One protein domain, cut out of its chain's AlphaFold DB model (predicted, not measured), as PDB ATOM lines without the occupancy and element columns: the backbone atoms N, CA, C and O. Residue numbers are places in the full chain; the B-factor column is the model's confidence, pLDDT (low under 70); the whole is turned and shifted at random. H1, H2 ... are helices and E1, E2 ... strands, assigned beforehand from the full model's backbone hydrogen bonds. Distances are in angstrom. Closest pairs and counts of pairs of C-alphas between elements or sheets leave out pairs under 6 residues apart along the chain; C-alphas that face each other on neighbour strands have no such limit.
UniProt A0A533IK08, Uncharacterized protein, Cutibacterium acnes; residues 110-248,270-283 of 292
ATOM      1  N   THR A 110     294.481 258.593 188.790       92.38
ATOM      2  CA  THR A 110     293.185 258.067 188.361       92.38
ATOM      3  C   THR A 110     292.772 256.818 189.134       92.38
ATOM      4  O   THR A 110     293.558 256.200 189.848       92.38
ATOM      5  N   ALA A 111     291.502 256.433 189.027       91.38
ATOM      6  CA  ALA A 111     290.982 255.295 189.771       91.38
ATOM      7  C   ALA A 111     291.640 253.977 189.332       91.38
ATOM      8  O   ALA A 111     291.885 253.103 190.165       91.38
ATOM      9  N   ALA A 112     291.949 253.812 188.045       89.88
ATOM     10  CA  ALA A 112     292.632 252.636 187.518       89.88
ATOM     11  C   ALA A 112     293.853 253.022 186.674       89.88
ATOM     12  O   ALA A 112     293.848 254.070 186.028       89.88
ATOM     13  N   PRO A 113     294.889 252.171 186.625       88.38
ATOM     14  CA  PRO A 113     296.003 252.387 185.717       88.38
ATOM     15  C   PRO A 113     295.517 252.364 184.259       88.38
ATOM     16  O   PRO A 113     294.479 251.786 183.937       88.38
ATOM     17  N   SER A 114     296.263 253.001 183.356       82.75
ATOM     18  CA  SER A 114     295.880 253.005 181.943       82.75
ATOM     19  C   SER A 114     295.916 251.596 181.347       82.75
ATOM     20  O   SER A 114     296.942 250.929 181.490       82.75
ATOM     21  N   PRO A 115     294.887 251.178 180.587       79.00
ATOM     22  CA  PRO A 115     294.921 249.909 179.865       79.00
ATOM     23  C   PRO A 115     296.049 249.819 178.841       79.00
ATOM     24  O   PRO A 115     296.439 248.718 178.475       79.00
ATOM     25  N   SER A 116     296.639 250.950 178.424       76.69
ATOM     26  CA  SER A 116     297.829 250.944 177.566       76.69
ATOM     27  C   SER A 116     299.000 250.171 178.173       76.69
ATOM     28  O   SER A 116     299.865 249.733 177.436       76.69
ATOM     29  N   ARG A 117     299.022 249.939 179.488       77.75
ATOM     30  CA  ARG A 117     300.026 249.084 180.144       77.75
ATOM     31  C   ARG A 117     299.955 247.619 179.742       77.75
ATOM     32  O   ARG A 117     300.948 246.923 179.886       77.75
ATOM     33  N   LEU A 118     298.792 247.161 179.287       81.50
ATOM     34  CA  LEU A 118     298.626 245.811 178.752       81.50
ATOM     35  C   LEU A 118     299.202 245.700 177.335       81.50
ATOM     36  O   LEU A 118     299.345 244.599 176.817       81.50
ATOM     37  N   LEU A 119     299.522 246.832 176.696       82.44
ATOM     38  CA  LEU A 119     300.118 246.855 175.370       82.44
ATOM     39  C   LEU A 119     301.645 246.721 175.463       82.44
ATOM     40  O   LEU A 119     302.256 247.248 176.399       82.44
ATOM     41  N   PRO A 120     302.287 246.102 174.457       85.69
ATOM     42  CA  PRO A 120     303.738 246.046 174.359       85.69
ATOM     43  C   PRO A 120     304.387 247.436 174.419       85.69
ATOM     44  O   PRO A 120     303.853 248.424 173.904       85.69
ATOM     45  N   SER A 121     305.593 247.511 174.987       81.25
ATOM     46  CA  SER A 121     306.335 248.768 175.173       81.25
ATOM     47  C   SER A 121     306.580 249.537 173.865       81.25
ATOM     48  O   SER A 121     306.552 250.768 173.848       81.25
ATOM     49  N   ALA A 122     306.739 248.830 172.744       85.19
ATOM     50  CA  ALA A 122     306.865 249.428 171.414       85.19
ATOM     51  C   ALA A 122     305.637 250.272 171.019       85.19
ATOM     52  O   ALA A 122     305.759 251.265 170.302       85.19
ATOM     53  N   TRP A 123     304.444 249.907 171.496       80.06
ATOM     54  CA  TRP A 123     303.203 250.616 171.186       80.06
ATOM     55  C   TRP A 123     302.980 251.781 172.144       80.06
ATOM     56  O   TRP A 123     302.571 252.857 171.712       80.06
ATOM     57  N   THR A 124     303.305 251.608 173.426       77.56
ATOM     58  CA  THR A 124     303.111 252.643 174.456       77.56
ATOM     59  C   THR A 124     304.070 253.824 174.329       77.56
ATOM     60  O   THR A 124     303.751 254.918 174.789       77.56
ATOM     61  N   ARG A 125     305.209 253.648 173.648       78.94
ATOM     62  CA  ARG A 125     306.136 254.740 173.300       78.94
ATOM     63  C   ARG A 125     305.629 255.646 172.176       78.94
ATOM     64  O   ARG A 125     306.237 256.679 171.915       78.94
ATOM     65  N   ARG A 126     304.527 255.298 171.500       80.19
ATOM     66  CA  ARG A 126     303.982 256.138 170.426       80.19
ATOM     67  C   ARG A 126     303.454 257.471 170.981       80.19
ATOM     68  O   ARG A 126     302.865 257.486 172.068       80.19
ATOM     69  N   PRO A 127     303.535 258.572 170.203       76.19
ATOM     70  CA  PRO A 127     303.118 259.904 170.650       76.19
ATOM     71  C   PRO A 127     301.689 259.962 171.201       76.19
ATOM     72  O   PRO A 127     301.402 260.723 172.119       76.19
ATOM     73  N   PHE A 128     300.780 259.134 170.677       74.38
ATOM     74  CA  PHE A 128     299.395 259.068 171.143       74.38
ATOM     75  C   PHE A 128     299.275 258.753 172.645       74.38
ATOM     76  O   PHE A 128     298.471 259.381 173.332       74.38
ATOM     77  N   PHE A 129     300.090 257.829 173.166       71.94
ATOM     78  CA  PHE A 129     300.030 257.403 174.568       71.94
ATOM     79  C   PHE A 129     300.792 258.338 175.512       71.94
ATOM     80  O   PHE A 129     300.390 258.489 176.665       71.94
ATOM     81  N   GLN A 130     301.840 259.005 175.020       70.94
ATOM     82  CA  GLN A 130     302.655 259.950 175.795       70.94
ATOM     83  C   GLN A 130     301.984 261.322 175.978       70.94
ATOM     84  O   GLN A 130     302.213 261.998 176.976       70.94
ATOM     85  N   ARG A 131     301.100 261.724 175.052       71.38
ATOM     86  CA  ARG A 131     300.397 263.026 175.075       71.38
ATOM     87  C   ARG A 131     299.573 263.292 176.336       71.38
ATOM     88  O   ARG A 131     299.244 264.439 176.605       71.38
ATOM     89  N   ALA A 132     299.203 262.251 177.072       70.12
ATOM     90  CA  ALA A 132     298.412 262.360 178.293       70.12
ATOM     91  C   ALA A 132     299.271 262.258 179.570       70.12
ATOM     92  O   ALA A 132     298.743 261.883 180.618       70.12
ATOM     93  N   GLY A 133     300.572 262.554 179.469       80.81
ATOM     94  CA  GLY A 133     301.522 262.578 180.581       80.81
ATOM     95  C   GLY A 133     302.384 261.330 180.693       80.81
ATOM     96  O   GLY A 133     302.024 260.251 180.212       80.81
ATOM     97  N   THR A 134     303.522 261.480 181.367       84.88
ATOM     98  CA  THR A 134     304.378 260.355 181.745       84.88
ATOM     99  C   THR A 134     303.811 259.681 182.984       84.88
ATOM    100  O   THR A 134     303.193 260.310 183.838       84.88
ATOM    101  N   VAL A 135     303.968 258.369 183.083       85.25
ATOM    102  CA  VAL A 135     303.540 257.623 184.268       85.25
ATOM    103  C   VAL A 135     304.516 257.894 185.412       85.25
ATOM    104  O   VAL A 135     305.726 257.845 185.202       85.25
ATOM    105  N   SER A 136     303.993 258.139 186.616       86.38
ATOM    106  CA  SER A 136     304.810 258.282 187.824       86.38
ATOM    107  C   SER A 136     305.573 256.980 188.113       86.38
ATOM    108  O   SER A 136     304.973 255.901 188.071       86.38
ATOM    109  N   PRO A 137     306.876 257.035 188.444       84.25
ATOM    110  CA  PRO A 137     307.656 255.841 188.779       84.25
ATOM    111  C   PRO A 137     307.202 255.183 190.091       84.25
ATOM    112  O   PRO A 137     307.508 254.020 190.335       84.25
ATOM    113  N   HIS A 138     306.477 255.916 190.939       85.50
ATOM    114  CA  HIS A 138     306.069 255.459 192.270       85.50
ATOM    115  C   HIS A 138     304.601 255.051 192.352       85.50
ATOM    116  O   HIS A 138     304.221 254.314 193.259       85.50
ATOM    117  N   ASP A 139     303.773 255.510 191.416       88.62
ATOM    118  CA  ASP A 139     302.356 255.187 191.398       88.62
ATOM    119  C   ASP A 139     301.876 254.897 189.981       88.62
ATOM    120  O   ASP A 139     301.831 255.748 189.093       88.62
ATOM    121  N   ALA A 140     301.419 253.663 189.800       88.56
ATOM    122  CA  ALA A 140     300.905 253.172 188.542       88.56
ATOM    123  C   ALA A 140     299.677 253.942 188.006       88.56
ATOM    124  O   ALA A 140     299.326 253.869 186.822       88.56
ATOM    125  N   ARG A 141     298.970 254.632 188.891       91.00
ATOM    126  CA  ARG A 141     297.727 255.335 188.590       91.00
ATOM    127  C   ARG A 141     297.948 256.828 188.409       91.00
ATOM    128  O   ARG A 141     297.036 257.516 187.964       91.00
ATOM    129  N   GLU A 142     299.135 257.318 188.739       91.38
ATOM    130  CA  GLU A 142     299.489 258.721 188.633       91.38
ATOM    131  C   GLU A 142     300.211 259.004 187.319       91.38
ATOM    132  O   GLU A 142     301.103 258.270 186.884       91.38
ATOM    133  N   ARG A 143     299.804 260.098 186.683       90.38
ATOM    134  CA  ARG A 143     300.477 260.664 185.523       90.38
ATOM    135  C   ARG A 143     300.986 262.048 185.854       90.38
ATOM    136  O   ARG A 143     300.248 262.849 186.417       90.38
ATOM    137  N   LEU A 144     302.221 262.321 185.471       91.25
ATOM    138  CA  LEU A 144     302.857 263.615 185.607       91.25
ATOM    139  C   LEU A 144     302.680 264.379 184.297       91.25
ATOM    140  O   LEU A 144     303.021 263.891 183.215       91.25
ATOM    141  N   VAL A 145     302.103 265.570 184.400       91.50
ATOM    142  CA  VAL A 145     301.869 266.471 183.269       91.50
ATOM    143  C   VAL A 145     302.361 267.873 183.617       91.50
ATOM    144  O   VAL A 145     302.280 268.256 184.784       91.50
ATOM    145  N   PRO A 146     302.867 268.662 182.658       90.81
ATOM    146  CA  PRO A 146     303.216 270.054 182.924       90.81
ATOM    147  C   PRO A 146     301.977 270.832 183.366       90.81
ATOM    148  O   PRO A 146     300.955 270.806 182.682       90.81
ATOM    149  N   LEU A 147     302.066 271.540 184.494       90.38
ATOM    150  CA  LEU A 147     300.927 272.261 185.073       90.38
ATOM    151  C   LEU A 147     300.330 273.284 184.093       90.38
ATOM    152  O   LEU A 147     299.114 273.395 183.975       90.38
ATOM    153  N   ARG A 148     301.198 273.970 183.341       89.12
ATOM    154  CA  ARG A 148     300.836 274.977 182.330       89.12
ATOM    155  C   ARG A 148     299.989 274.443 181.173       89.12
ATOM    156  O   ARG A 148     299.312 275.224 180.520       89.12
ATOM    157  N   ASP A 149     300.039 273.136 180.926       88.38
ATOM    158  CA  ASP A 149     299.331 272.507 179.816       88.38
ATOM    159  C   ASP A 149     297.951 271.990 180.253       88.38
ATOM    160  O   ASP A 149     297.260 271.352 179.465       88.38
ATOM    161  N   VAL A 150     297.530 272.200 181.503       90.56
ATOM    162  CA  VAL A 150     296.266 271.654 182.010       90.56
ATOM    163  C   VAL A 150     295.172 272.712 182.001       90.56
ATOM    164  O   VAL A 150     295.277 273.744 182.657       90.56
ATOM    165  N   TYR A 151     294.080 272.408 181.306       90.25
ATOM    166  CA  TYR A 151     292.941 273.308 181.142       90.25
ATOM    167  C   TYR A 151     291.633 272.618 181.517       90.25
ATOM    168  O   TYR A 151     291.473 271.410 181.315       90.25
ATOM    169  N   ARG A 152     290.657 273.386 182.007       90.38
ATOM    170  CA  ARG A 152     289.274 272.918 182.150       90.38
ATOM    171  C   ARG A 152     288.594 272.930 180.783       90.38
ATOM    172  O   ARG A 152     288.631 273.922 180.068       90.38
ATOM    173  N   LEU A 153     287.955 271.828 180.409       87.56
ATOM    174  CA  LEU A 153     287.084 271.773 179.230       87.56
ATOM    175  C   LEU A 153     285.668 272.233 179.551       87.56
ATOM    176  O   LEU A 153     285.020 272.875 178.729       87.56
ATOM    177  N   GLN A 154     285.190 271.837 180.724       87.38
ATOM    178  CA  GLN A 154     283.853 272.119 181.215       87.38
ATOM    179  C   GLN A 154     283.802 271.890 182.725       87.38
ATOM    180  O   GLN A 154     284.629 271.144 183.269       87.38
ATOM    181  N   GLY A 155     282.805 272.494 183.362       86.50
ATOM    182  CA  GLY A 155     282.586 272.441 184.796       86.50
ATOM    183  C   GLY A 155     283.520 273.362 185.579       86.50
ATOM    184  O   GLY A 155     284.617 273.730 185.148       86.50
ATOM    185  N   SER A 156     283.068 273.718 186.771       89.94
ATOM    186  CA  SER A 156     283.801 274.526 187.742       89.94
ATOM    187  C   SER A 156     283.662 273.883 189.113       89.94
ATOM    188  O   SER A 156     282.594 273.376 189.470       89.94
ATOM    189  N   ALA A 157     284.758 273.861 189.872       90.50
ATOM    190  CA  ALA A 157     284.734 273.376 191.240       90.50
ATOM    191  C   ALA A 157     283.850 274.282 192.105       90.50
ATOM    192  O   ALA A 157     283.062 273.779 192.907       90.50
ATOM    193  N   GLU A 158     283.926 275.600 191.917       90.38
ATOM    194  CA  GLU A 158     283.016 276.556 192.549       90.38
ATOM    195  C   GLU A 158     281.584 276.422 192.008       90.38
ATOM    196  O   GLU A 158     280.641 276.316 192.790       90.38
ATOM    197  N   GLY A 159     281.413 276.326 190.688       88.69
ATOM    198  CA  GLY A 159     280.110 276.189 190.034       88.69
ATOM    199  C   GLY A 159     279.329 274.957 190.484       88.69
ATOM    200  O   GLY A 159     278.140 275.062 190.768       88.69
ATOM    201  N   SER A 160     280.005 273.821 190.668       89.62
ATOM    202  CA  SER A 160     279.390 272.602 191.211       89.62
ATOM    203  C   SER A 160     278.895 272.770 192.652       89.62
ATOM    204  O   SER A 160     277.920 272.134 193.041       89.62
ATOM    205  N   GLU A 161     279.552 273.599 193.470       90.56
ATOM    206  CA  GLU A 161     279.053 273.931 194.811       90.56
ATOM    207  C   GLU A 161     277.849 274.880 194.721       90.56
ATOM    208  O   GLU A 161     276.823 274.643 195.361       90.56
ATOM    209  N   MET A 162     277.948 275.922 193.888       90.75
ATOM    210  CA  MET A 162     276.880 276.907 193.682       90.75
ATOM    211  C   MET A 162     275.596 276.270 193.142       90.75
ATOM    212  O   MET A 162     274.504 276.672 193.536       90.75
ATOM    213  N   GLN A 163     275.706 275.242 192.302       89.56
ATOM    214  CA  GLN A 163     274.555 274.490 191.809       89.56
ATOM    215  C   GLN A 163     273.814 273.761 192.938       89.56
ATOM    216  O   GLN A 163     272.589 273.811 192.996       89.56
ATOM    217  N   VAL A 164     274.527 273.135 193.882       89.75
ATOM    218  CA  VAL A 164     273.886 272.478 195.037       89.75
ATOM    219  C   VAL A 164     273.201 273.509 195.938       89.75
ATOM    220  O   VAL A 164     272.105 273.259 196.440       89.75
ATOM    221  N   TRP A 165     273.804 274.686 196.108       91.12
ATOM    222  CA  TRP A 165     273.162 275.793 196.814       91.12
ATOM    223  C   TRP A 165     271.892 276.289 196.117       91.12
ATOM    224  O   TRP A 165     270.906 276.580 196.793       91.12
ATOM    225  N   ASP A 166     271.890 276.351 194.785       90.88
ATOM    226  CA  ASP A 166     270.711 276.722 194.002       90.88
ATOM    227  C   ASP A 166     269.583 275.690 194.126       90.88
ATOM    228  O   ASP A 166     268.434 276.050 194.373       90.88
ATOM    229  N   GLU A 167     269.912 274.398 194.056       90.69
ATOM    230  CA  GLU A 167     268.951 273.312 194.276       90.69
ATOM    231  C   GLU A 167     268.341 273.362 195.686       90.69
ATOM    232  O   GLU A 167     267.140 273.142 195.860       90.69
ATOM    233  N   LEU A 168     269.149 273.674 196.705       90.50
ATOM    234  CA  LEU A 168     268.664 273.850 198.076       90.50
ATOM    235  C   LEU A 168     267.729 275.054 198.210       90.50
ATOM    236  O   LEU A 168     266.737 274.967 198.936       90.50
ATOM    237  N   LEU A 169     268.022 276.147 197.502       90.50
ATOM    238  CA  LEU A 169     267.214 277.364 197.506       90.50
ATOM    239  C   LEU A 169     265.864 277.169 196.801       90.50
ATOM    240  O   LEU A 169     264.856 277.698 197.266       90.50
ATOM    241  N   GLN A 170     265.839 276.405 195.707       89.56
ATOM    242  CA  GLN A 170     264.619 276.072 194.957       89.56
ATOM    243  C   GLN A 170     263.801 274.954 195.621       89.56
ATOM    244  O   GLN A 170     262.613 274.790 195.344       89.56
ATOM    245  N   GLY A 171     264.438 274.157 196.480       87.31
ATOM    246  CA  GLY A 171     263.837 272.997 197.116       87.31
ATOM    247  C   GLY A 171     263.111 273.284 198.433       87.31
ATOM    248  O   GLY A 171     262.934 274.411 198.891       87.31
ATOM    249  N   ARG A 172     262.741 272.191 199.110       83.06
ATOM    250  CA  ARG A 172     262.056 272.202 200.417       83.06
ATOM    251  C   ARG A 172     262.923 272.708 201.579       83.06
ATOM    252  O   ARG A 172     262.418 272.857 202.683       83.06
ATOM    253  N   HIS A 173     264.215 272.944 201.348       84.31
ATOM    254  CA  HIS A 173     265.197 273.320 202.370       84.31
ATOM    255  C   HIS A 173     265.729 274.751 202.190       84.31
ATOM    256  O   HIS A 173     266.821 275.064 202.659       84.31
ATOM    257  N   LYS A 174     264.955 275.636 201.549       85.50
ATOM    258  CA  LYS A 174     265.328 277.039 201.291       85.50
ATOM    259  C   LYS A 174     265.783 277.804 202.544       85.50
ATOM    260  O   LYS A 174     266.675 278.653 202.469       85.50
ATOM    261  N   ASP A 175     265.205 277.482 203.700       86.19
ATOM    262  CA  ASP A 175     265.480 278.152 204.976       86.19
ATOM    263  C   ASP A 175     266.816 277.713 205.590       86.19
ATOM    264  O   ASP A 175     267.402 278.437 206.388       86.19
ATOM    265  N   ALA A 176     267.359 276.573 205.150       86.06
ATOM    266  CA  ALA A 176     268.689 276.111 205.539       86.06
ATOM    267  C   ALA A 176     269.822 276.860 204.809       86.06
ATOM    268  O   ALA A 176     270.991 276.667 205.141       86.06
ATOM    269  N   VAL A 177     269.501 277.694 203.807       88.31
ATOM    270  CA  VAL A 177     270.483 278.452 203.018       88.31
ATOM    271  C   VAL A 177     270.765 279.811 203.678       88.31
ATOM    272  O   VAL A 177     269.867 280.660 203.703       88.31
ATOM    273  N   PRO A 178     272.005 280.084 204.138       90.38
ATOM    274  CA  PRO A 178     272.357 281.361 204.761       90.38
ATOM    275  C   PRO A 178     272.207 282.553 203.805       90.38
ATOM    276  O   PRO A 178     272.523 282.452 202.618       90.38
ATOM    277  N   ALA A 179     271.824 283.725 204.325       89.06
ATOM    278  CA  ALA A 179     271.647 284.945 203.522       89.06
ATOM    279  C   ALA A 179     272.922 285.354 202.755       89.06
ATOM    280  O   ALA A 179     272.852 285.716 201.579       89.06
ATOM    281  N   ALA A 180     274.096 285.210 203.381       90.31
ATOM    282  CA  ALA A 180     275.388 285.460 202.740       90.31
ATOM    283  C   ALA A 180     275.646 284.534 201.534       90.31
ATOM    284  O   ALA A 180     276.284 284.935 200.560       90.31
ATOM    285  N   MET A 181     275.127 283.303 201.570       90.06
ATOM    286  CA  MET A 181     275.256 282.370 200.453       90.06
ATOM    287  C   MET A 181     274.297 282.721 199.316       90.06
ATOM    288  O   MET A 181     274.680 282.641 198.153       90.06
ATOM    289  N   ARG A 182     273.086 283.201 199.630       89.06
ATOM    290  CA  ARG A 182     272.128 283.684 198.619       89.06
ATOM    291  C   ARG A 182     272.702 284.854 197.814       89.06
ATOM    292  O   ARG A 182     272.623 284.852 196.589       89.06
ATOM    293  N   SER A 183     273.341 285.818 198.483       89.00
ATOM    294  CA  SER A 183     273.981 286.954 197.804       89.00
ATOM    295  C   SER A 183     275.221 286.544 197.001       89.00
ATOM    296  O   SER A 183     275.467 287.084 195.922       89.00
ATOM    297  N   ARG A 184     276.004 285.565 197.478       89.88
ATOM    298  CA  ARG A 184     277.104 284.970 196.700       89.88
ATOM    299  C   ARG A 184     276.589 284.247 195.454       89.88
ATOM    300  O   ARG A 184     277.129 284.479 194.379       89.88
ATOM    301  N   LEU A 185     275.535 283.443 195.583       89.31
ATOM    302  CA  LEU A 185     274.923 282.715 194.470       89.31
ATOM    303  C   LEU A 185     274.389 283.671 193.399       89.31
ATOM    304  O   LEU A 185     274.633 283.454 192.215       89.31
ATOM    305  N   ALA A 186     273.709 284.749 193.802       88.62
ATOM    306  CA  ALA A 186     273.229 285.771 192.875       88.62
ATOM    307  C   ALA A 186     274.386 286.408 192.087       88.62
ATOM    308  O   ALA A 186     274.328 286.487 190.862       88.62
ATOM    309  N   ARG A 187     275.479 286.782 192.770       88.75
ATOM    310  CA  ARG A 187     276.688 287.313 192.116       88.75
ATOM    311  C   ARG A 187     277.341 286.296 191.182       88.75
ATOM    312  O   ARG A 187     277.731 286.659 190.078       88.75
ATOM    313  N   PHE A 188     277.424 285.033 191.596       87.25
ATOM    314  CA  PHE A 188     277.975 283.968 190.764       87.25
ATOM    315  C   PHE A 188     277.148 283.778 189.490       87.25
ATOM    316  O   PHE A 188     277.710 283.764 188.404       87.25
ATOM    317  N   LYS A 189     275.815 283.715 189.588       86.19
ATOM    318  CA  LYS A 189     274.926 283.560 188.424       86.19
ATOM    319  C   LYS A 189     275.054 284.690 187.402       86.19
ATOM    320  O   LYS A 189     274.903 284.429 186.215       86.19
ATOM    321  N   LEU A 190     275.343 285.913 187.850       86.06
ATOM    322  CA  LEU A 190     275.559 287.060 186.963       86.06
ATOM    323  C   LEU A 190     276.883 286.972 186.186       86.06
ATOM    324  O   LEU A 190     276.954 287.462 185.064       86.06
ATOM    325  N   GLY A 191     277.923 286.371 186.774       80.00
ATOM    326  CA  GLY A 191     279.262 286.291 186.175       80.00
ATOM    327  C   GLY A 191     279.640 284.932 185.574       80.00
ATOM    328  O   GLY A 191     280.624 284.846 184.845       80.00
ATOM    329  N   ALA A 192     278.902 283.865 185.883       79.31
ATOM    330  CA  ALA A 192     279.264 282.503 185.506       79.31
ATOM    331  C   ALA A 192     278.854 282.164 184.070       79.31
ATOM    332  O   ALA A 192     277.721 282.393 183.646       79.31
ATOM    333  N   SER A 193     279.761 281.515 183.340       79.62
ATOM    334  CA  SER A 193     279.446 280.948 182.033       79.62
ATOM    335  C   SER A 193     278.557 279.708 182.168       79.62
ATOM    336  O   SER A 193     278.658 278.954 183.138       79.62
ATOM    337  N   LYS A 194     277.749 279.409 181.139       80.12
ATOM    338  CA  LYS A 194     276.972 278.155 181.043       80.12
ATOM    339  C   LYS A 194     277.851 276.907 181.225       80.12
ATOM    340  O   LYS A 194     277.381 275.883 181.710       80.12
ATOM    341  N   TYR A 195     279.124 276.982 180.837       78.75
ATOM    342  CA  TYR A 195     280.067 275.869 180.955       78.75
ATOM    343  C   TYR A 195     280.561 275.636 182.385       78.75
ATOM    344  O   TYR A 195     280.864 274.496 182.730       78.75
ATOM    345  N   ASP A 196     280.610 276.677 183.219       78.69
ATOM    346  CA  ASP A 196     280.999 276.557 184.628       78.69
ATOM    347  C   ASP A 196     279.880 275.934 185.476       78.69
ATOM    348  O   ASP A 196     280.146 275.314 186.502       78.69
ATOM    349  N   GLN A 197     278.631 276.024 185.014       71.81
ATOM    350  CA  GLN A 197     277.449 275.474 185.689       71.81
ATOM    351  C   GLN A 197     277.255 273.961 185.479       71.81
ATOM    352  O   GLN A 197     276.228 273.416 185.864       71.81
ATOM    353  N   GLN A 198     278.197 273.271 184.830       77.69
ATOM    354  CA  GLN A 198     278.099 271.825 184.632       77.69
ATOM    355  C   GLN A 198     278.615 271.043 185.847       77.69
ATOM    356  O   GLN A 198     279.712 271.301 186.342       77.69
ATOM    357  N   ASP A 199     277.866 270.010 186.242       70.38
ATOM    358  CA  ASP A 199     278.177 269.127 187.378       70.38
ATOM    359  C   ASP A 199     279.498 268.348 187.234       70.38
ATOM    360  O   ASP A 199     280.136 267.973 188.223       70.38
ATOM    361  N   MET A 200     279.886 268.025 185.995       77.12
ATOM    362  CA  MET A 200     281.063 267.207 185.714       77.12
ATOM    363  C   MET A 200     282.228 268.076 185.266       77.12
ATOM    364  O   MET A 200     282.213 268.624 184.161       77.12
ATOM    365  N   LEU A 201     283.275 268.107 186.088       88.31
ATOM    366  CA  LEU A 201     284.498 268.816 185.764       88.31
ATOM    367  C   LEU A 201     285.403 267.932 184.907       88.31
ATOM    368  O   LEU A 201     285.734 266.801 185.276       88.31
ATOM    369  N   MET A 202     285.796 268.453 183.746       90.38
ATOM    370  CA  MET A 202     286.712 267.766 182.840       90.38
ATOM    371  C   MET A 202     287.997 268.560 182.654       90.38
ATOM    372  O   MET A 202     287.961 269.722 182.259       90.38
ATOM    373  N   LEU A 203     289.133 267.903 182.870       90.31
ATOM    374  CA  LEU A 203     290.465 268.445 182.629       90.31
ATOM    375  C   LEU A 203     291.044 267.882 181.338       90.31
ATOM    376  O   LEU A 203     290.952 266.686 181.070       90.31
ATOM    377  N   ARG A 204     291.693 268.730 180.556       89.25
ATOM    378  CA  ARG A 204     292.444 268.360 179.359       89.25
ATOM    379  C   ARG A 204     293.907 268.695 179.560       89.25
ATOM    380  O   ARG A 204     294.233 269.684 180.201       89.25
ATOM    381  N   VAL A 205     294.767 267.872 178.969       86.75
ATOM    382  CA  VAL A 205     296.217 268.064 178.996       86.75
ATOM    383  C   VAL A 205     296.710 268.406 177.591       86.75
ATOM    384  O   VAL A 205     296.638 267.577 176.681       86.75
ATOM    385  N   GLY A 206     297.192 269.627 177.408       79.31
ATOM    386  CA  GLY A 206     297.756 270.189 176.189       79.31
ATOM    387  C   GLY A 206     296.867 269.974 174.967       79.31
ATOM    388  O   GLY A 206     295.638 270.027 175.017       79.31
ATOM    389  N   ALA A 207     297.498 269.631 173.845       70.56
ATOM    390  CA  ALA A 207     296.796 269.283 172.612       70.56
ATOM    391  C   ALA A 207     296.120 267.896 172.649       70.56
ATOM    392  O   ALA A 207     295.482 267.503 171.667       70.56
ATOM    393  N   SER A 208     296.232 267.127 173.741       69.38
ATOM    394  CA  SER A 208     295.651 265.783 173.792       69.38
ATOM    395  C   SER A 208     294.123 265.839 173.669       69.38
ATOM    396  O   SER A 208     293.470 266.759 174.157       69.38
ATOM    397  N   ARG A 209     293.532 264.852 172.987       67.88
ATOM    398  CA  ARG A 209     292.066 264.684 172.916       67.88
ATOM    399  C   ARG A 209     291.499 263.993 174.162       67.88
ATOM    400  O   ARG A 209     290.302 263.730 174.229       67.88
ATOM    401  N   LEU A 210     292.358 263.642 175.115       72.62
ATOM    402  CA  LEU A 210     291.986 262.852 176.274       72.62
ATOM    403  C   LEU A 210     291.622 263.793 177.420       72.62
ATOM    404  O   LEU A 210     292.446 264.575 177.885       72.62
ATOM    405  N   ALA A 211     290.368 263.701 177.854       85.00
ATOM    406  CA  ALA A 211     289.866 264.443 179.000       85.00
ATOM    407  C   ALA A 211     289.813 263.541 180.237       85.00
ATOM    408  O   ALA A 211     289.292 262.422 180.168       85.00
ATOM    409  N   PHE A 212     290.316 264.032 181.357       89.81
ATOM    410  CA  PHE A 212     290.158 263.440 182.673       89.81
ATOM    411  C   PHE A 212     288.892 263.985 183.323       89.81
ATOM    412  O   PHE A 212     288.601 265.169 183.213       89.81
ATOM    413  N   GLN A 213     288.131 263.120 183.975       90.62
ATOM    414  CA  GLN A 213     286.878 263.476 184.632       90.62
ATOM    415  C   GLN A 213     287.093 263.474 186.135       90.62
ATOM    416  O   GLN A 213     287.685 262.532 186.662       90.62
ATOM    417  N   LEU A 214     286.589 264.487 186.829       90.81
ATOM    418  CA  LEU A 214     286.627 264.530 188.282       90.81
ATOM    419  C   LEU A 214     285.287 264.959 188.859       90.81
ATOM    420  O   LEU A 214     284.531 265.719 188.253       90.81
ATOM    421  N   THR A 215     284.977 264.415 190.028       87.75
ATOM    422  CA  THR A 215     283.748 264.716 190.751       87.75
ATOM    423  C   THR A 215     283.971 265.979 191.568       87.75
ATOM    424  O   THR A 215     284.839 266.016 192.437       87.75
ATOM    425  N   ALA A 216     283.213 267.032 191.272       88.44
ATOM    426  CA  ALA A 216     283.294 268.293 192.005       88.44
ATOM    427  C   ALA A 216     282.093 268.517 192.934       88.44
ATOM    428  O   ALA A 216     282.205 269.251 193.916       88.44
ATOM    429  N   ARG A 217     280.963 267.861 192.664       87.81
ATOM    430  CA  ARG A 217     279.701 268.054 193.380       87.81
ATOM    431  C   ARG A 217     279.764 267.567 194.843       87.81
ATOM    432  O   ARG A 217     279.964 266.369 195.056       87.81
ATOM    433  N   PRO A 218     279.591 268.456 195.838       86.88
ATOM    434  CA  PRO A 218     279.442 268.064 197.240       86.88
ATOM    435  C   PRO A 218     278.037 267.502 197.519       86.88
ATOM    436  O   PRO A 218     277.100 267.725 196.747       86.88
ATOM    437  N   ASP A 219     277.864 266.793 198.634       84.75
ATOM    438  CA  ASP A 219     276.531 266.384 199.080       84.75
ATOM    439  C   ASP A 219     275.830 267.555 199.789       84.75
ATOM    440  O   ASP A 219     276.423 268.269 200.587       84.75
ATOM    441  N   ALA A 220     274.529 267.745 199.565       85.31
ATOM    442  CA  ALA A 220     273.790 268.874 200.149       85.31
ATOM    443  C   ALA A 220     273.878 268.932 201.690       85.31
ATOM    444  O   ALA A 220     274.008 269.997 202.286       85.31
ATOM    445  N   SER A 221     273.878 267.760 202.330       83.12
ATOM    446  CA  SER A 221     274.033 267.609 203.784       83.12
ATOM    447  C   SER A 221     275.443 267.903 204.325       83.12
ATOM    448  O   SER A 221     275.631 267.851 205.539       83.12
ATOM    449  N   SER A 222     276.438 268.138 203.460       81.69
ATOM    450  CA  SER A 222     277.763 268.638 203.855       81.69
ATOM    451  C   SER A 222     277.826 270.169 203.828       81.69
ATOM    452  O   SER A 222     278.684 270.755 204.480       81.69
ATOM    453  N   LEU A 223     276.934 270.811 203.068       85.06
ATOM    454  CA  LEU A 223     276.870 272.262 202.902       85.06
ATOM    455  C   LEU A 223     275.901 272.920 203.888       85.06
ATOM    456  O   LEU A 223     276.206 273.965 204.457       85.06
ATOM    457  N   ALA A 224     274.741 272.303 204.095       84.44
ATOM    458  CA  ALA A 224     273.655 272.832 204.908       84.44
ATOM    459  C   ALA A 224     273.169 271.779 205.924       84.44
ATOM    460  O   ALA A 224     273.393 270.582 205.704       84.44
ATOM    461  N   PRO A 225     272.477 272.182 207.011       83.44
ATOM    462  CA  PRO A 225     271.896 271.274 208.007       83.44
ATOM    463  C   PRO A 225     270.672 270.525 207.447       83.44
ATOM    464  O   PRO A 225     269.547 270.654 207.921       83.44
ATOM    465  N   VAL A 226     270.893 269.742 206.393       84.62
ATOM    466  CA  VAL A 226     269.890 268.950 205.682       84.62
ATOM    467  C   VAL A 226     270.099 267.481 206.046       84.62
ATOM    468  O   VAL A 226     271.242 267.009 206.040       84.62
ATOM    469  N   PRO A 227     269.033 266.725 206.364       82.12
ATOM    470  CA  PRO A 227     269.177 265.313 206.682       82.12
ATOM    471  C   PRO A 227     269.749 264.548 205.477       82.12
ATOM    472  O   PRO A 227     269.346 264.796 204.337       82.12
ATOM    473  N   PRO A 228     270.676 263.596 205.693       79.00
ATOM    474  CA  PRO A 228     271.188 262.778 204.606       79.00
ATOM    475  C   PRO A 228     270.055 261.935 203.996       79.00
ATOM    476  O   PRO A 228     269.120 261.551 204.710       79.00
ATOM    477  N   PRO A 229     270.135 261.594 202.697       77.50
ATOM    478  CA  PRO A 229     269.143 260.743 202.054       77.50
ATOM    479  C   PRO A 229     269.044 259.395 202.783       77.50
ATOM    480  O   PRO A 229     270.041 258.696 202.971       77.50
ATOM    481  N   ARG A 230     267.830 259.031 203.211       79.62
ATOM    482  CA  ARG A 230     267.531 257.779 203.930       79.62
ATOM    483  C   ARG A 230     266.972 256.704 202.987       79.62
ATOM    484  O   ARG A 230     266.682 256.963 201.819       79.62
ATOM    485  N   GLY A 231     266.844 255.481 203.504       85.94
ATOM    486  CA  GLY A 231     266.258 254.341 202.794       85.94
ATOM    487  C   GLY A 231     267.111 253.812 201.638       85.94
ATOM    488  O   GLY A 231     268.326 254.031 201.580       85.94
ATOM    489  N   LEU A 232     266.454 253.123 200.698       85.19
ATOM    490  CA  LEU A 232     267.091 252.478 199.545       85.19
ATOM    491  C   LEU A 232     267.923 253.460 198.716       85.19
ATOM    492  O   LEU A 232     269.041 253.140 198.327       85.19
ATOM    493  N   ARG A 233     267.432 254.688 198.505       81.88
ATOM    494  CA  ARG A 233     268.142 255.720 197.733       81.88
ATOM    495  C   ARG A 233     269.504 256.066 198.343       81.88
ATOM    496  O   ARG A 233     270.504 256.092 197.630       81.88
ATOM    497  N   GLY A 234     269.557 256.299 199.655       80.81
ATOM    498  CA  GLY A 234     270.808 256.599 200.359       80.81
ATOM    499  C   GLY A 234     271.749 255.396 200.462       80.81
ATOM    500  O   GLY A 234     272.970 255.556 200.507       80.81
ATOM    501  N   TRP A 235     271.207 254.176 200.493       83.69
ATOM    502  CA  TRP A 235     272.006 252.954 200.401       83.69
ATOM    503  C   TRP A 235     272.639 252.800 199.011       83.69
ATOM    504  O   TRP A 235     273.859 252.685 198.922       83.69
ATOM    505  N   TRP A 236     271.850 252.920 197.937       83.25
ATOM    506  CA  TRP A 236     272.330 252.849 196.552       83.25
ATOM    507  C   TRP A 236     273.405 253.892 196.254       83.25
ATOM    508  O   TRP A 236     274.440 253.561 195.683       83.25
ATOM    509  N   GLN A 237     273.221 255.139 196.698       79.62
ATOM    510  CA  GLN A 237     274.231 256.189 196.520       79.62
ATOM    511  C   GLN A 237     275.575 255.826 197.171       79.62
ATOM    512  O   GLN A 237     276.625 256.000 196.551       79.62
ATOM    513  N   ARG A 238     275.556 255.274 198.390       78.19
ATOM    514  CA  ARG A 238     276.772 254.841 199.105       78.19
ATOM    515  C   ARG A 238     277.387 253.570 198.519       78.19
ATOM    516  O   ARG A 238     278.610 253.413 198.543       78.19
ATOM    517  N   ALA A 239     276.556 252.660 198.016       83.00
ATOM    518  CA  ALA A 239     276.993 251.419 197.387       83.00
ATOM    519  C   ALA A 239     277.665 251.683 196.033       83.00
ATOM    520  O   ALA A 239     278.720 251.116 195.758       83.00
ATOM    521  N   LEU A 240     277.103 252.585 195.223       84.38
ATOM    522  CA  LEU A 240     277.595 252.881 193.880       84.38
ATOM    523  C   LEU A 240     278.841 253.762 193.882       84.38
ATOM    524  O   LEU A 240     279.722 253.525 193.061       84.38
ATOM    525  N   ARG A 241     278.952 254.751 194.779       82.81
ATOM    526  CA  ARG A 241     280.076 255.701 194.780       82.81
ATOM    527  C   ARG A 241     281.375 255.081 195.294       82.81
ATOM    528  O   ARG A 241     281.390 254.251 196.212       82.81
ATOM    529  N   GLY A 242     282.483 255.491 194.678       81.75
ATOM    530  CA  GLY A 242     283.822 255.158 195.140       81.75
ATOM    531  C   GLY A 242     284.223 255.943 196.380       81.75
ATOM    532  O   GLY A 242     283.661 256.998 196.672       81.75
ATOM    533  N   ALA A 243     285.211 255.419 197.103       84.94
ATOM    534  CA  ALA A 243     285.772 256.124 198.239       84.94
ATOM    535  C   ALA A 243     286.755 257.218 197.787       84.94
ATOM    536  O   ALA A 243     287.497 257.018 196.825       84.94
ATOM    537  N   THR A 244     286.756 258.344 198.493       86.75
ATOM    538  CA  THR A 244     287.701 259.450 198.383       86.75
ATOM    539  C   THR A 244     289.104 258.957 198.688       86.75
ATOM    540  O   THR A 244     289.333 258.292 199.701       86.75
ATOM    541  N   ASP A 245     290.042 259.278 197.799       86.00
ATOM    542  CA  ASP A 245     291.433 258.869 197.935       86.00
ATOM    543  C   ASP A 245     292.176 259.767 198.937       86.00
ATOM    544  O   ASP A 245     292.519 260.920 198.650       86.00
ATOM    545  N   TRP A 246     292.419 259.219 200.128       86.38
ATOM    546  CA  TRP A 246     293.174 259.854 201.211       86.38
ATOM    547  C   TRP A 246     294.636 259.408 201.267       86.38
ATOM    548  O   TRP A 246     295.357 259.822 202.173       86.38
ATOM    549  N   ASP A 247     295.109 258.630 200.289       84.12
ATOM    550  CA  ASP A 247     296.507 258.214 200.252       84.12
ATOM    551  C   ASP A 247     297.403 259.456 200.145       84.12
ATOM    552  O   ASP A 247     297.093 260.420 199.424       84.12
ATOM    553  N   ALA A 248     298.528 259.454 200.855       82.88
ATOM    554  CA  ALA A 248     299.506 260.532 200.795       82.88
ATOM    555  C   ALA A 248     300.463 260.320 199.604       82.88
ATOM    556  O   ALA A 248     300.965 259.208 199.419       82.88
ATOM    557  N   TRP A 270     286.844 266.475 198.101       89.19
ATOM    558  CA  TRP A 270     287.500 267.514 198.875       89.19
ATOM    559  C   TRP A 270     288.389 268.369 197.970       89.19
ATOM    560  O   TRP A 270     289.140 267.858 197.138       89.19
ATOM    561  N   PHE A 271     288.322 269.681 198.164       90.69
ATOM    562  CA  PHE A 271     289.176 270.660 197.501       90.69
ATOM    563  C   PHE A 271     289.865 271.489 198.572       90.69
ATOM    564  O   PHE A 271     289.230 271.861 199.559       90.69
ATOM    565  N   LEU A 272     291.135 271.819 198.349       89.44
ATOM    566  CA  LEU A 272     291.842 272.753 199.223       89.44
ATOM    567  C   LEU A 272     291.192 274.146 199.175       89.44
ATOM    568  O   LEU A 272     290.994 274.775 200.208       89.44
ATOM    569  N   ASP A 273     290.860 274.606 197.967       90.31
ATOM    570  CA  ASP A 273     290.139 275.850 197.696       90.31
ATOM    571  C   ASP A 273     289.511 275.743 196.297       90.31
ATOM    572  O   ASP A 273     290.225 275.585 195.306       90.31
ATOM    573  N   ARG A 274     288.175 275.783 196.213       90.94
ATOM    574  CA  ARG A 274     287.437 275.606 194.949       90.94
ATOM    575  C   ARG A 274     287.634 276.774 193.981       90.94
ATOM    576  O   ARG A 274     287.790 276.539 192.789       90.94
ATOM    577  N   ALA A 275     287.689 278.006 194.482       89.44
ATOM    578  CA  ALA A 275     287.862 279.186 193.637       89.44
ATOM    579  C   ALA A 275     289.289 279.239 193.071       89.44
ATOM    580  O   ALA A 275     289.487 279.440 191.872       89.44
ATOM    581  N   LYS A 276     290.302 278.968 193.906       91.31
ATOM    582  CA  LYS A 276     291.696 278.888 193.434       91.31
ATOM    583  C   LYS A 276     291.939 277.696 192.519       91.31
ATOM    584  O   LYS A 276     292.764 277.794 191.616       91.31
ATOM    585  N   PHE A 277     291.233 276.584 192.725       92.75
ATOM    586  CA  PHE A 277     291.285 275.443 191.812       92.75
ATOM    587  C   PHE A 277     290.882 275.853 190.391       92.75
ATOM    588  O   PHE A 277     291.582 275.545 189.428       92.75
ATOM    589  N   ASP A 278     289.785 276.596 190.267       90.69
ATOM    590  CA  ASP A 278     289.282 277.061 188.978       90.69
ATOM    591  C   ASP A 278     290.188 278.116 188.326       90.69
ATOM    592  O   ASP A 278     290.284 278.157 187.097       90.69
ATOM    593  N   GLN A 279     290.889 278.923 189.128       90.06
ATOM    594  CA  GLN A 279     291.929 279.845 188.652       90.06
ATOM    595  C   GLN A 279     293.181 279.107 188.161       90.06
ATOM    596  O   GLN A 279     293.767 279.499 187.155       90.06
ATOM    597  N   LEU A 280     293.585 278.038 188.854       90.12
ATOM    598  CA  LEU A 280     294.762 277.243 188.501       90.12
ATOM    599  C   LEU A 280     294.580 276.505 187.170       90.12
ATOM    600  O   LEU A 280     295.542 276.325 186.428       90.12
ATOM    601  N   PHE A 281     293.349 276.095 186.866       91.25
ATOM    602  CA  PHE A 281     293.001 275.410 185.625       91.25
ATOM    603  C   PHE A 281     292.009 276.250 184.822       91.25
ATOM    604  O   PHE A 281     290.808 276.019 184.920       91.25
ATOM    605  N   PRO A 282     292.447 277.227 184.022       87.50
ATOM    606  CA  PRO A 282     291.519 278.067 183.274       87.50
ATOM    607  C   PRO A 282     290.714 277.259 182.243       87.50
ATOM    608  O   PRO A 282     291.148 276.203 181.770       87.50
ATOM    609  N   LEU A 283     289.526 277.761 181.892       87.19
ATOM    610  CA  LEU A 283     288.695 277.178 180.839       87.19
ATOM    611  C   LEU A 283     289.400 277.318 179.478       87.19
ATOM    612  O   LEU A 283     289.850 278.407 179.119       87.19
TER     613      LEU A 283
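Overview. This is residues 110 to 248 and 270 to 283 of the 292 residues of an uncharacterized protein of Cutibacterium acnes (UniProt A0A533IK08). A small, strongly twisted sheet of three strands, E2, E3 and E4, sits midway along a long, loose model, with E1 and the short helices H1, H2 and H3 toward one end and the steeply crossed helices H4 and H5 toward the other. H6 and H8 both pack on H4, while H7 lies off to one side, where residues 230 to 236 stick out. The printed part has 153 residues with eight named helices and four named strands, in the order H1 H2 H3 E1 E2 H4 H5 E3 E4 H6 H7 H8; the class is mixed, helices and strands. The sheet's order is E2 E3 E4, all antiparallel. The whole is loose, with a radius of gyration of the C-alphas of 18.7 A, and spans 60 by 38 by 25 A.

Arrangement. Begin with H1, residues 115 to 118, and H2, residues 121 to 124: they are close but not clearly touching, and their closest C-alphas, those of Ser 116 and Thr 124, are 6.4 A apart. H3, residues 127 to 130, is close to H2 but not clearly touching, with the closest C-alphas, of Thr 124 and Gln 130, 7.4 A apart. E1, residues 142 to 146, pairs with no named strand. E2, residues 150 to 154, is an edge strand, antiparallel to the inner strand E3, residues 200 to 205; look for N 151 and O 204, 2.9 A apart. E3 and E4, residues 211 to 215, form a hairpin, with N 212 and O 203 at 2.7 A. The hub is H4, residues 157 to 170, which only grazes the sheet with its residues 157 to 160. Its residues 162 to 166 alone touch H5, residues 179 to 191, at a steep tilt of 60 degrees, opposite ways; the closest C-alphas, of Met 162 and Leu 185, are 6.2 A apart. Its residues 164 to 168 alone touch H6, residues 220 to 223, closest at the C-alphas of Val 164 and Ala 220, 6.3 A. H7, residues 231 to 240, touches no helix. H8, residues 274 to 280, touches residues 157 to 158 of H4 alone, with the closest C-alphas, of Ala 157 and Arg 274, 5.1 A apart. Every O i to N i+4 pair is within hydrogen-bond range in H5, H7 and H8, and 8 of 10 are in H4; H1, H2, H3 and H6 are too short for such a pair.

Along the chain. Find C-alpha 115 at (294.921, 249.909, 179.865), where H1 begins. E3 measures 16.6 A from first to last C-alpha. H4 starts at C-alpha 157, (284.734, 273.376, 191.240), and runs 20.6 A; H5 measures 19.0 A and H7 14.5 A. H8 ends at C-alpha 280, (294.762, 277.243, 188.501).

Size, cuts and confidence. The C-alphas farthest apart, of Ala 122 and Asp 175, are 60.5 A apart. Residues 249 to 269 are not printed, and C-alphas 248 and 270 are 14.0 A apart across this cut. The link from H3 to E1, 11 residues, is long. The mean pLDDT of the printed part is 85.1; residues 208 to 209 are under 70.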